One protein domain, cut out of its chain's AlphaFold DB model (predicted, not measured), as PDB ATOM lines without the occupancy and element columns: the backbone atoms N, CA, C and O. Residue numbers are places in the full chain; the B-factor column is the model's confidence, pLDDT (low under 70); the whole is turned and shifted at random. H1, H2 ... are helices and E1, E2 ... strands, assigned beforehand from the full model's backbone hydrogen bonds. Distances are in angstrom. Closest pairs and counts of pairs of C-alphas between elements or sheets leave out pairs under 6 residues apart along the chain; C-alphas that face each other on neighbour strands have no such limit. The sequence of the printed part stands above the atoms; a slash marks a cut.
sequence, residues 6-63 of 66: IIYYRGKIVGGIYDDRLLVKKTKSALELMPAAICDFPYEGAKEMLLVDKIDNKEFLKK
ATOM      1  N   ILE A   6     193.536 276.164 115.090       94.12
ATOM      2  CA  ILE A   6     193.010 276.345 116.449       94.12
ATOM      3  C   ILE A   6     193.749 277.496 117.134       94.12
ATOM      4  O   ILE A   6     194.979 277.522 117.181       94.12
ATOM      5  N   ILE A   7     192.998 278.421 117.732       93.88
ATOM      6  CA  ILE A   7     193.549 279.576 118.442       93.88
ATOM      7  C   ILE A   7     193.619 279.267 119.937       93.88
ATOM      8  O   ILE A   7     192.607 278.991 120.594       93.88
ATOM      9  N   TYR A   8     194.828 279.373 120.484       94.75
ATOM     10  CA  TYR A   8     195.106 279.217 121.907       94.75
ATOM     11  C   TYR A   8     195.477 280.551 122.547       94.75
ATOM     12  O   TYR A   8     196.266 281.325 122.010       94.75
ATOM     13  N   TYR A   9     194.979 280.776 123.759       91.69
ATOM     14  CA  TYR A   9     195.434 281.849 124.631       91.69
ATOM     15  C   TYR A   9     195.694 281.286 126.024       91.69
ATOM     16  O   TYR A   9     194.807 280.695 126.642       91.69
ATOM     17  N   ARG A  10     196.928 281.448 126.520       93.12
ATOM     18  CA  ARG A  10     197.370 280.933 127.833       93.12
ATOM     19  C   ARG A  10     197.032 279.447 128.041       93.12
ATOM     20  O   ARG A  10     196.485 279.064 129.072       93.12
ATOM     21  N   GLY A  11     197.302 278.624 127.027       93.50
ATOM     22  CA  GLY A  11     197.058 277.177 127.067       93.50
ATOM     23  C   GLY A  11     195.587 276.754 126.953       93.50
ATOM     24  O   GLY A  11     195.294 275.568 127.055       93.50
ATOM     25  N   LYS A  12     194.648 277.682 126.725       91.81
ATOM     26  CA  LYS A  12     193.224 277.374 126.523       91.81
ATOM     27  C   LYS A  12     192.817 277.636 125.079       91.81
ATOM     28  O   LYS A  12     193.171 278.672 124.529       91.81
ATOM     29  N   ILE A  13     192.025 276.735 124.500       92.12
ATOM     30  CA  ILE A  13     191.369 276.969 123.205       92.12
ATOM     31  C   ILE A  13     190.345 278.082 123.382       92.12
ATOM     32  O   ILE A  13     189.463 277.958 124.241       92.12
ATOM     33  N   VAL A  14     190.436 279.120 122.559       93.94
ATOM     34  CA  VAL A  14     189.517 280.269 122.578       93.94
ATOM     35  C   VAL A  14     188.661 280.355 121.320       93.94
ATOM     36  O   VAL A  14     187.568 280.910 121.365       93.94
ATOM     37  N   GLY A  15     189.115 279.732 120.235       95.06
ATOM     38  CA  GLY A  15     188.434 279.710 118.952       95.06
ATOM     39  C   GLY A  15     189.263 278.983 117.900       95.06
ATOM     40  O   GLY A  15     190.176 278.225 118.238       95.06
ATOM     41  N   GLY A  16     188.964 279.244 116.639       95.31
ATOM     42  CA  GLY A  16     189.721 278.760 115.496       95.31
ATOM     43  C   GLY A  16     189.272 279.419 114.197       95.31
ATOM     44  O   GLY A  16     188.281 280.148 114.180       95.31
ATOM     45  N   ILE A  17     190.031 279.167 113.139       95.31
ATOM     46  CA  ILE A  17     189.692 279.530 111.768       95.31
ATOM     47  C   ILE A  17     189.274 278.237 111.076       95.31
ATOM     48  O   ILE A  17     190.074 277.299 111.055       95.31
ATOM     49  N   TYR A  18     188.030 278.210 110.598       93.75
ATOM     50  CA  TYR A  18     187.374 277.058 109.983       93.75
ATOM     51  C   TYR A  18     186.723 277.480 108.664       93.75
ATOM     52  O   TYR A  18     185.819 278.315 108.694       93.75
ATOM     53  N   ASP A  19     187.155 276.943 107.527       92.12
ATOM     54  CA  ASP A  19     186.637 277.322 106.197       92.12
ATOM     55  C   ASP A  19     186.643 278.855 105.982       92.12
ATOM     56  O   ASP A  19     185.614 279.457 105.677       92.12
ATOM     57  N   ASP A  20     187.777 279.511 106.253       92.38
ATOM     58  CA  ASP A  20     187.945 280.979 106.223       92.38
ATOM     59  C   ASP A  20     187.059 281.778 107.207       92.38
ATOM     60  O   ASP A  20     186.996 283.009 107.155       92.38
ATOM     61  N   ARG A  21     186.411 281.113 108.171       94.50
ATOM     62  CA  ARG A  21     185.577 281.750 109.203       94.50
ATOM     63  C   ARG A  21     186.289 281.785 110.542       94.50
ATOM     64  O   ARG A  21     186.748 280.759 111.040       94.50
ATOM     65  N   LEU A  22     186.299 282.945 111.194       95.50
ATOM     66  CA  LEU A  22     186.717 283.041 112.590       95.50
ATOM     67  C   LEU A  22     185.559 282.640 113.511       95.50
ATOM     68  O   LEU A  22     184.560 283.354 113.618       95.50
ATOM     69  N   LEU A  23     185.731 281.528 114.225       96.31
ATOM     70  CA  LEU A  23     184.793 281.042 115.232       96.31
ATOM     71  C   LEU A  23     185.406 281.140 116.631       96.31
ATOM     72  O   LEU A  23     186.538 280.710 116.860       96.31
ATOM     73  N   VAL A  24     184.652 281.661 117.598       96.12
ATOM     74  CA  VAL A  24     185.078 281.767 119.004       96.12
ATOM     75  C   VAL A  24     184.133 281.021 119.932       96.12
ATOM     76  O   VAL A  24     182.943 280.870 119.668       96.12
ATOM     77  N   LYS A  25     184.648 280.543 121.064       95.25
ATOM     78  CA  LYS A  25     183.814 279.837 122.042       95.25
ATOM     79  C   LYS A  25     182.665 280.712 122.547       95.25
ATOM     80  O   LYS A  25     182.840 281.896 122.825       95.25
ATOM     81  N   LYS A  26     181.521 280.069 122.793       94.44
ATOM     82  CA  LYS A  26     180.360 280.638 123.491       94.44
ATOM     83  C   LYS A  26     180.665 280.868 124.976       94.44
ATOM     84  O   LYS A  26     180.272 280.081 125.835       94.44
ATOM     85  N   THR A  27     181.421 281.916 125.289       93.44
ATOM     86  CA  THR A  27     181.611 282.394 126.666       93.44
ATOM     87  C   THR A  27     180.547 283.439 127.001       93.44
ATOM     88  O   THR A  27     179.965 284.052 126.107       93.44
ATOM     89  N   LYS A  28     180.301 283.684 128.294       92.94
ATOM     90  CA  LYS A  28     179.368 284.736 128.730       92.94
ATOM     91  C   LYS A  28     179.753 286.107 128.155       92.94
ATOM     92  O   LYS A  28     178.912 286.776 127.569       92.94
ATOM     93  N   SER A  29     181.034 286.469 128.239       91.94
ATOM     94  CA  SER A  29     181.548 287.733 127.701       91.94
ATOM     95  C   SER A  29     181.387 287.832 126.182       91.94
ATOM     96  O   SER A  29     181.082 288.901 125.665       91.94
ATOM     97  N   ALA A  30     181.568 286.722 125.456       93.12
ATOM     98  CA  ALA A  30     181.383 286.691 124.010       93.12
ATOM     99  C   ALA A  30     179.925 286.940 123.608       93.12
ATOM    100  O   ALA A  30     179.667 287.703 122.682       93.12
ATOM    101  N   LEU A  31     178.985 286.334 124.338       93.56
ATOM    102  CA  LEU A  31     177.549 286.515 124.127       93.56
ATOM    103  C   LEU A  31     177.093 287.939 124.473       93.56
ATOM    104  O   LEU A  31     176.265 288.498 123.767       93.56
ATOM    105  N   GLU A  32     177.654 288.556 125.514       93.50
ATOM    106  CA  GLU A  32     177.375 289.961 125.851       93.50
ATOM    107  C   GLU A  32     177.938 290.932 124.802       93.50
ATOM    108  O   GLU A  32     177.310 291.940 124.479       93.50
ATOM    109  N   LEU A  33     179.116 290.628 124.246       91.69
ATOM    110  CA  LEU A  33     179.760 291.449 123.221       91.69
ATOM    111  C   LEU A  33     179.088 291.303 121.844       91.69
ATOM    112  O   LEU A  33     179.098 292.245 121.048       91.69
ATOM    113  N   MET A  34     178.532 290.123 121.561       92.38
ATOM    114  CA  MET A  34     177.921 289.752 120.284       92.38
ATOM    115  C   MET A  34     176.567 289.053 120.493       92.38
ATOM    116  O   MET A  34     176.413 287.884 120.141       92.38
ATOM    117  N   PRO A  35     175.553 289.748 121.035       92.06
ATOM    118  CA  PRO A  35     174.280 289.120 121.400       92.06
ATOM    119  C   PRO A  35     173.492 288.590 120.197       92.06
ATOM    120  O   PRO A  35     172.647 287.715 120.356       92.06
ATOM    121  N   ALA A  36     173.777 289.110 119.002       94.06
ATOM    122  CA  ALA A  36     173.167 288.693 117.745       94.06
ATOM    123  C   ALA A  36     174.115 287.858 116.862       94.06
ATOM    124  O   ALA A  36     173.834 287.698 115.677       94.06
ATOM    125  N   ALA A  37     175.247 287.372 117.395       94.69
ATOM    126  CA  ALA A  37     176.155 286.539 116.608       94.69
ATOM    127  C   ALA A  37     175.466 285.252 116.158       94.69
ATOM    128  O   ALA A  37     174.808 284.561 116.943       94.69
ATOM    129  N   ILE A  38     175.692 284.910 114.893       95.81
ATOM    130  CA  ILE A  38     175.306 283.618 114.349       95.81
ATOM    131  C   ILE A  38     176.139 282.548 115.043       95.81
ATOM    132  O   ILE A  38     177.334 282.714 115.303       95.81
ATOM    133  N   CYS A  39     175.479 281.451 115.381       95.19
ATOM    134  CA  CYS A  39     176.138 280.294 115.936       95.19
ATOM    135  C   CYS A  39     176.345 279.258 114.831       95.19
ATOM    136  O   CYS A  39     175.455 279.047 114.009       95.19
ATOM    137  N   ASP A  40     177.524 278.650 114.805       94.75
ATOM    138  CA  ASP A  40     177.919 277.733 113.744       94.75
ATOM    139  C   ASP A  40     178.838 276.634 114.290       94.75
ATOM    140  O   ASP A  40     179.430 276.757 115.372       94.75
ATOM    141  N   PHE A  41     178.955 275.539 113.550       94.50
ATOM    142  CA  PHE A  41     179.805 274.414 113.895       94.50
ATOM    143  C   PHE A  41     181.157 274.528 113.176       94.50
ATOM    144  O   PHE A  41     181.198 274.668 111.954       94.50
ATOM    145  N   PRO A  42     182.277 274.419 113.915       93.00
ATOM    146  CA  PRO A  42     183.611 274.349 113.321       93.00
ATOM    147  C   PRO A  42     183.795 273.206 112.320       93.00
ATOM    148  O   PRO A  42     184.514 273.343 111.342       93.00
ATOM    149  N   TYR A  43     183.178 272.065 112.615       90.88
ATOM    150  CA  TYR A  43     183.135 270.863 111.791       90.88
ATOM    151  C   TYR A  43     182.039 269.939 112.343       90.88
ATOM    152  O   TYR A  43     181.503 270.163 113.435       90.88
ATOM    153  N   GLU A  44     181.707 268.885 111.604       90.69
ATOM    154  CA  GLU A  44     180.673 267.926 111.996       90.69
ATOM    155  C   GLU A  44     180.967 267.276 113.363       90.69
ATOM    156  O   GLU A  44     182.061 266.777 113.624       90.69
ATOM    157  N   GLY A  45     179.983 267.299 114.268       91.88
ATOM    158  CA  GLY A  45     180.115 266.751 115.624       91.88
ATOM    159  C   GLY A  45     180.859 267.647 116.626       91.88
ATOM    160  O   GLY A  45     180.998 267.274 117.793       91.88
ATOM    161  N   ALA A  46     181.326 268.832 116.216       92.44
ATOM    162  CA  ALA A  46     181.915 269.809 117.127       92.44
ATOM    163  C   ALA A  46     180.861 270.467 118.035       92.44
ATOM    164  O   ALA A  46     179.652 270.376 117.825       92.44
ATOM    165  N   LYS A  47     181.331 271.190 119.057       93.44
ATOM    166  CA  LYS A  47     180.468 272.114 119.802       93.44
ATOM    167  C   LYS A  47     180.302 273.403 119.016       93.44
ATOM    168  O   LYS A  47     181.271 273.932 118.480       93.44
ATOM    169  N   GLU A  48     179.086 273.920 119.043       95.69
ATOM    170  CA  GLU A  48     178.725 275.178 118.411       95.69
ATOM    171  C   GLU A  48     179.546 276.353 118.976       95.69
ATOM    172  O   GLU A  48     179.767 276.473 120.190       95.69
ATOM    173  N   MET A  49     179.987 277.234 118.089       96.44
ATOM    174  CA  MET A  49     180.787 278.423 118.366       96.44
ATOM    175  C   MET A  49     180.107 279.664 117.778       96.44
ATOM    176  O   MET A  49     179.134 279.553 117.041       96.44
ATOM    177  N   LEU A  50     180.570 280.852 118.159       96.94
ATOM    178  CA  LEU A  50     180.070 282.124 117.639       96.94
ATOM    179  C   LEU A  50     180.885 282.531 116.417       96.94
ATOM    180  O   LEU A  50     182.114 282.593 116.504       96.94
ATOM    181  N   LEU A  51     180.199 282.846 115.323       96.50
ATOM    182  CA  LEU A  51     180.792 283.460 114.146       96.50
ATOM    183  C   LEU A  51     181.127 284.924 114.427       96.50
ATOM    184  O   LEU A  51     180.309 285.682 114.954       96.50
ATOM    185  N   VAL A  52     182.358 285.311 114.104       95.38
ATOM    186  CA  VAL A  52     182.834 286.683 114.261       95.38
ATOM    187  C   VAL A  52     182.740 287.403 112.921       95.38
ATOM    188  O   VAL A  52     183.602 287.226 112.071       95.38
ATOM    189  N   ASP A  53     181.742 288.272 112.759       90.81
ATOM    190  CA  ASP A  53     181.548 289.013 111.499       90.81
ATOM    191  C   ASP A  53     182.492 290.224 111.366       90.81
ATOM    192  O   ASP A  53     182.869 290.638 110.275       90.81
ATOM    193  N   LYS A  54     182.893 290.830 112.493       90.94
ATOM    194  CA  LYS A  54     183.683 292.078 112.533       90.94
ATOM    195  C   LYS A  54     185.194 291.822 112.598       90.94
ATOM    196  O   LYS A  54     185.873 292.391 113.456       90.94
ATOM    197  N   ILE A  55     185.716 290.971 111.715       92.12
ATOM    198  CA  ILE A  55     187.130 290.548 111.727       92.12
ATOM    199  C   ILE A  55     188.124 291.688 111.452       92.12
ATOM    200  O   ILE A  55     189.215 291.696 112.012       92.12
ATOM    201  N   ASP A  56     187.730 292.708 110.689       93.44
ATOM    202  CA  ASP A  56     188.617 293.838 110.364       93.44
ATOM    203  C   ASP A  56     188.659 294.911 111.463       93.44
ATOM    204  O   ASP A  56     189.450 295.857 111.422       93.44
ATOM    205  N   ASN A  57     187.816 294.786 112.492       93.88
ATOM    206  CA  ASN A  57     187.753 295.752 113.578       93.88
ATOM    207  C   ASN A  57     188.692 295.350 114.724       93.88
ATOM    208  O   ASN A  57     188.308 294.681 115.685       93.88
ATOM    209  N   LYS A  58     189.936 295.829 114.656       91.00
ATOM    210  CA  LYS A  58     190.970 295.567 115.669       91.00
ATOM    211  C   LYS A  58     190.546 295.941 117.095       91.00
ATOM    212  O   LYS A  58     190.858 295.208 118.031       91.00
ATOM    213  N   GLU A  59     189.860 297.068 117.280       91.75
ATOM    214  CA  GLU A  59     189.420 297.515 118.611       91.75
ATOM    215  C   GLU A  59     188.324 296.614 119.178       91.75
ATOM    216  O   GLU A  59     188.297 296.341 120.377       91.75
ATOM    217  N   PHE A  60     187.453 296.096 118.318       90.56
ATOM    218  CA  PHE A  60     186.478 295.084 118.687       90.56
ATOM    219  C   PHE A  60     187.153 293.760 119.071       90.56
ATOM    220  O   PHE A  60     186.861 293.231 120.139       90.56
ATOM    221  N   LEU A  61     188.110 293.268 118.276       90.56
ATOM    222  CA  LEU A  61     188.806 291.999 118.538       90.56
ATOM    223  C   LEU A  61     189.683 292.012 119.798       90.56
ATOM    224  O   LEU A  61     189.905 290.971 120.410       90.56
ATOM    225  N   LYS A  62     190.179 293.183 120.212       89.06
ATOM    226  CA  LYS A  62     190.891 293.341 121.489       89.06
ATOM    227  C   LYS A  62     189.972 293.216 122.704       89.06
ATOM    228  O   LYS A  62     190.470 292.969 123.806       89.06
ATOM    229  N   LYS A  63     188.659 293.433 122.548       84.75
ATOM    230  CA  LYS A  63     187.718 293.302 123.665       84.75
ATOM    231  C   LYS A  63     187.682 291.852 124.113       84.75
ATOM    232  O   LYS A  63     187.791 290.914 123.331       84.75
TER     233      LYS A  63
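This is residues 6 to 63 of the 66 residues of an uncharacterized protein of Clostridiales bacterium (UniProt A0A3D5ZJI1). Look for a small, twisted antiparallel sheet of four strands, with two short helices, H1 and H2, off the sheet and a long loop between H1 and E4. The loop turns at Gly 45 and H2 lies at the opposite end of the model. The 58 printed residues hold two named helices and four named strands, in the order E1, E2, E3, H1, E4, H2, and the class is mixed, helices and strands. The sheet's order is E1, E2, E3, E4, all antiparallel. The whole is compact and rounded, with a radius of gyration of the C-alphas of 10.9 A and spans of 31 by 27 by 23 A.

Find C-alpha 6 at (193.010, 276.345, 116.449), where E1 begins; it runs over residues 6 to 9, 10.2 A from first to last C-alpha. Next comes E2, residues 12 to 18, the longest strand at 17.5 A. E3 follows, residues 21 to 25, 13.1 A long. H1 takes residues 28 to 33, 8.7 A, beginning at C-alpha 28 at (179.368, 284.736, 128.730). After residues 34 to 48, which have no named element, come E4, residues 49 to 51, and H2, residues 58 to 61, ending at C-alpha 61 at (188.806, 291.999, 118.538).

Begin with E1, E2 and E3, a meander, each strand the antiparallel neighbour of the one before. In the hairpin of E1 and E2, look for N 7 and O 15, 2.9 A apart and within hydrogen-bond range. In the hairpin of E2 and E3, N 16 and O 23 are within hydrogen-bond range at 2.8 A. E4 is an edge strand antiparallel to E3, with N 50 and O 24 within hydrogen-bond range at 2.8 A. On E4, residues 49 to 50 also pair, antiparallel, with residues 39 to 40. From edge to edge the strands' lines turn by 81 degrees. H1 is only just not on the sheet, with 4 pairs of C-alphas within 10 A; its closest C-alphas to E3 are those of Ala 30 and Val 24, 7.9 A apart. H2 is not on the sheet, and it is apart from E1, E2, E3 and H1. In H1 every O i to N i+4 pair is within hydrogen-bond range, while H2 is too short for such a pair.

The C-alphas of Gly 45 and Glu 59 are the two farthest apart, 32.3 A. The printed part has no cut. Look for the long link from H1 to E4, with 15 residues between them; the links E1 to E2, E2 to E3 and E3 to H1 are tight. The mean pLDDT of the printed part is 93.3, and no printed residue is under 70.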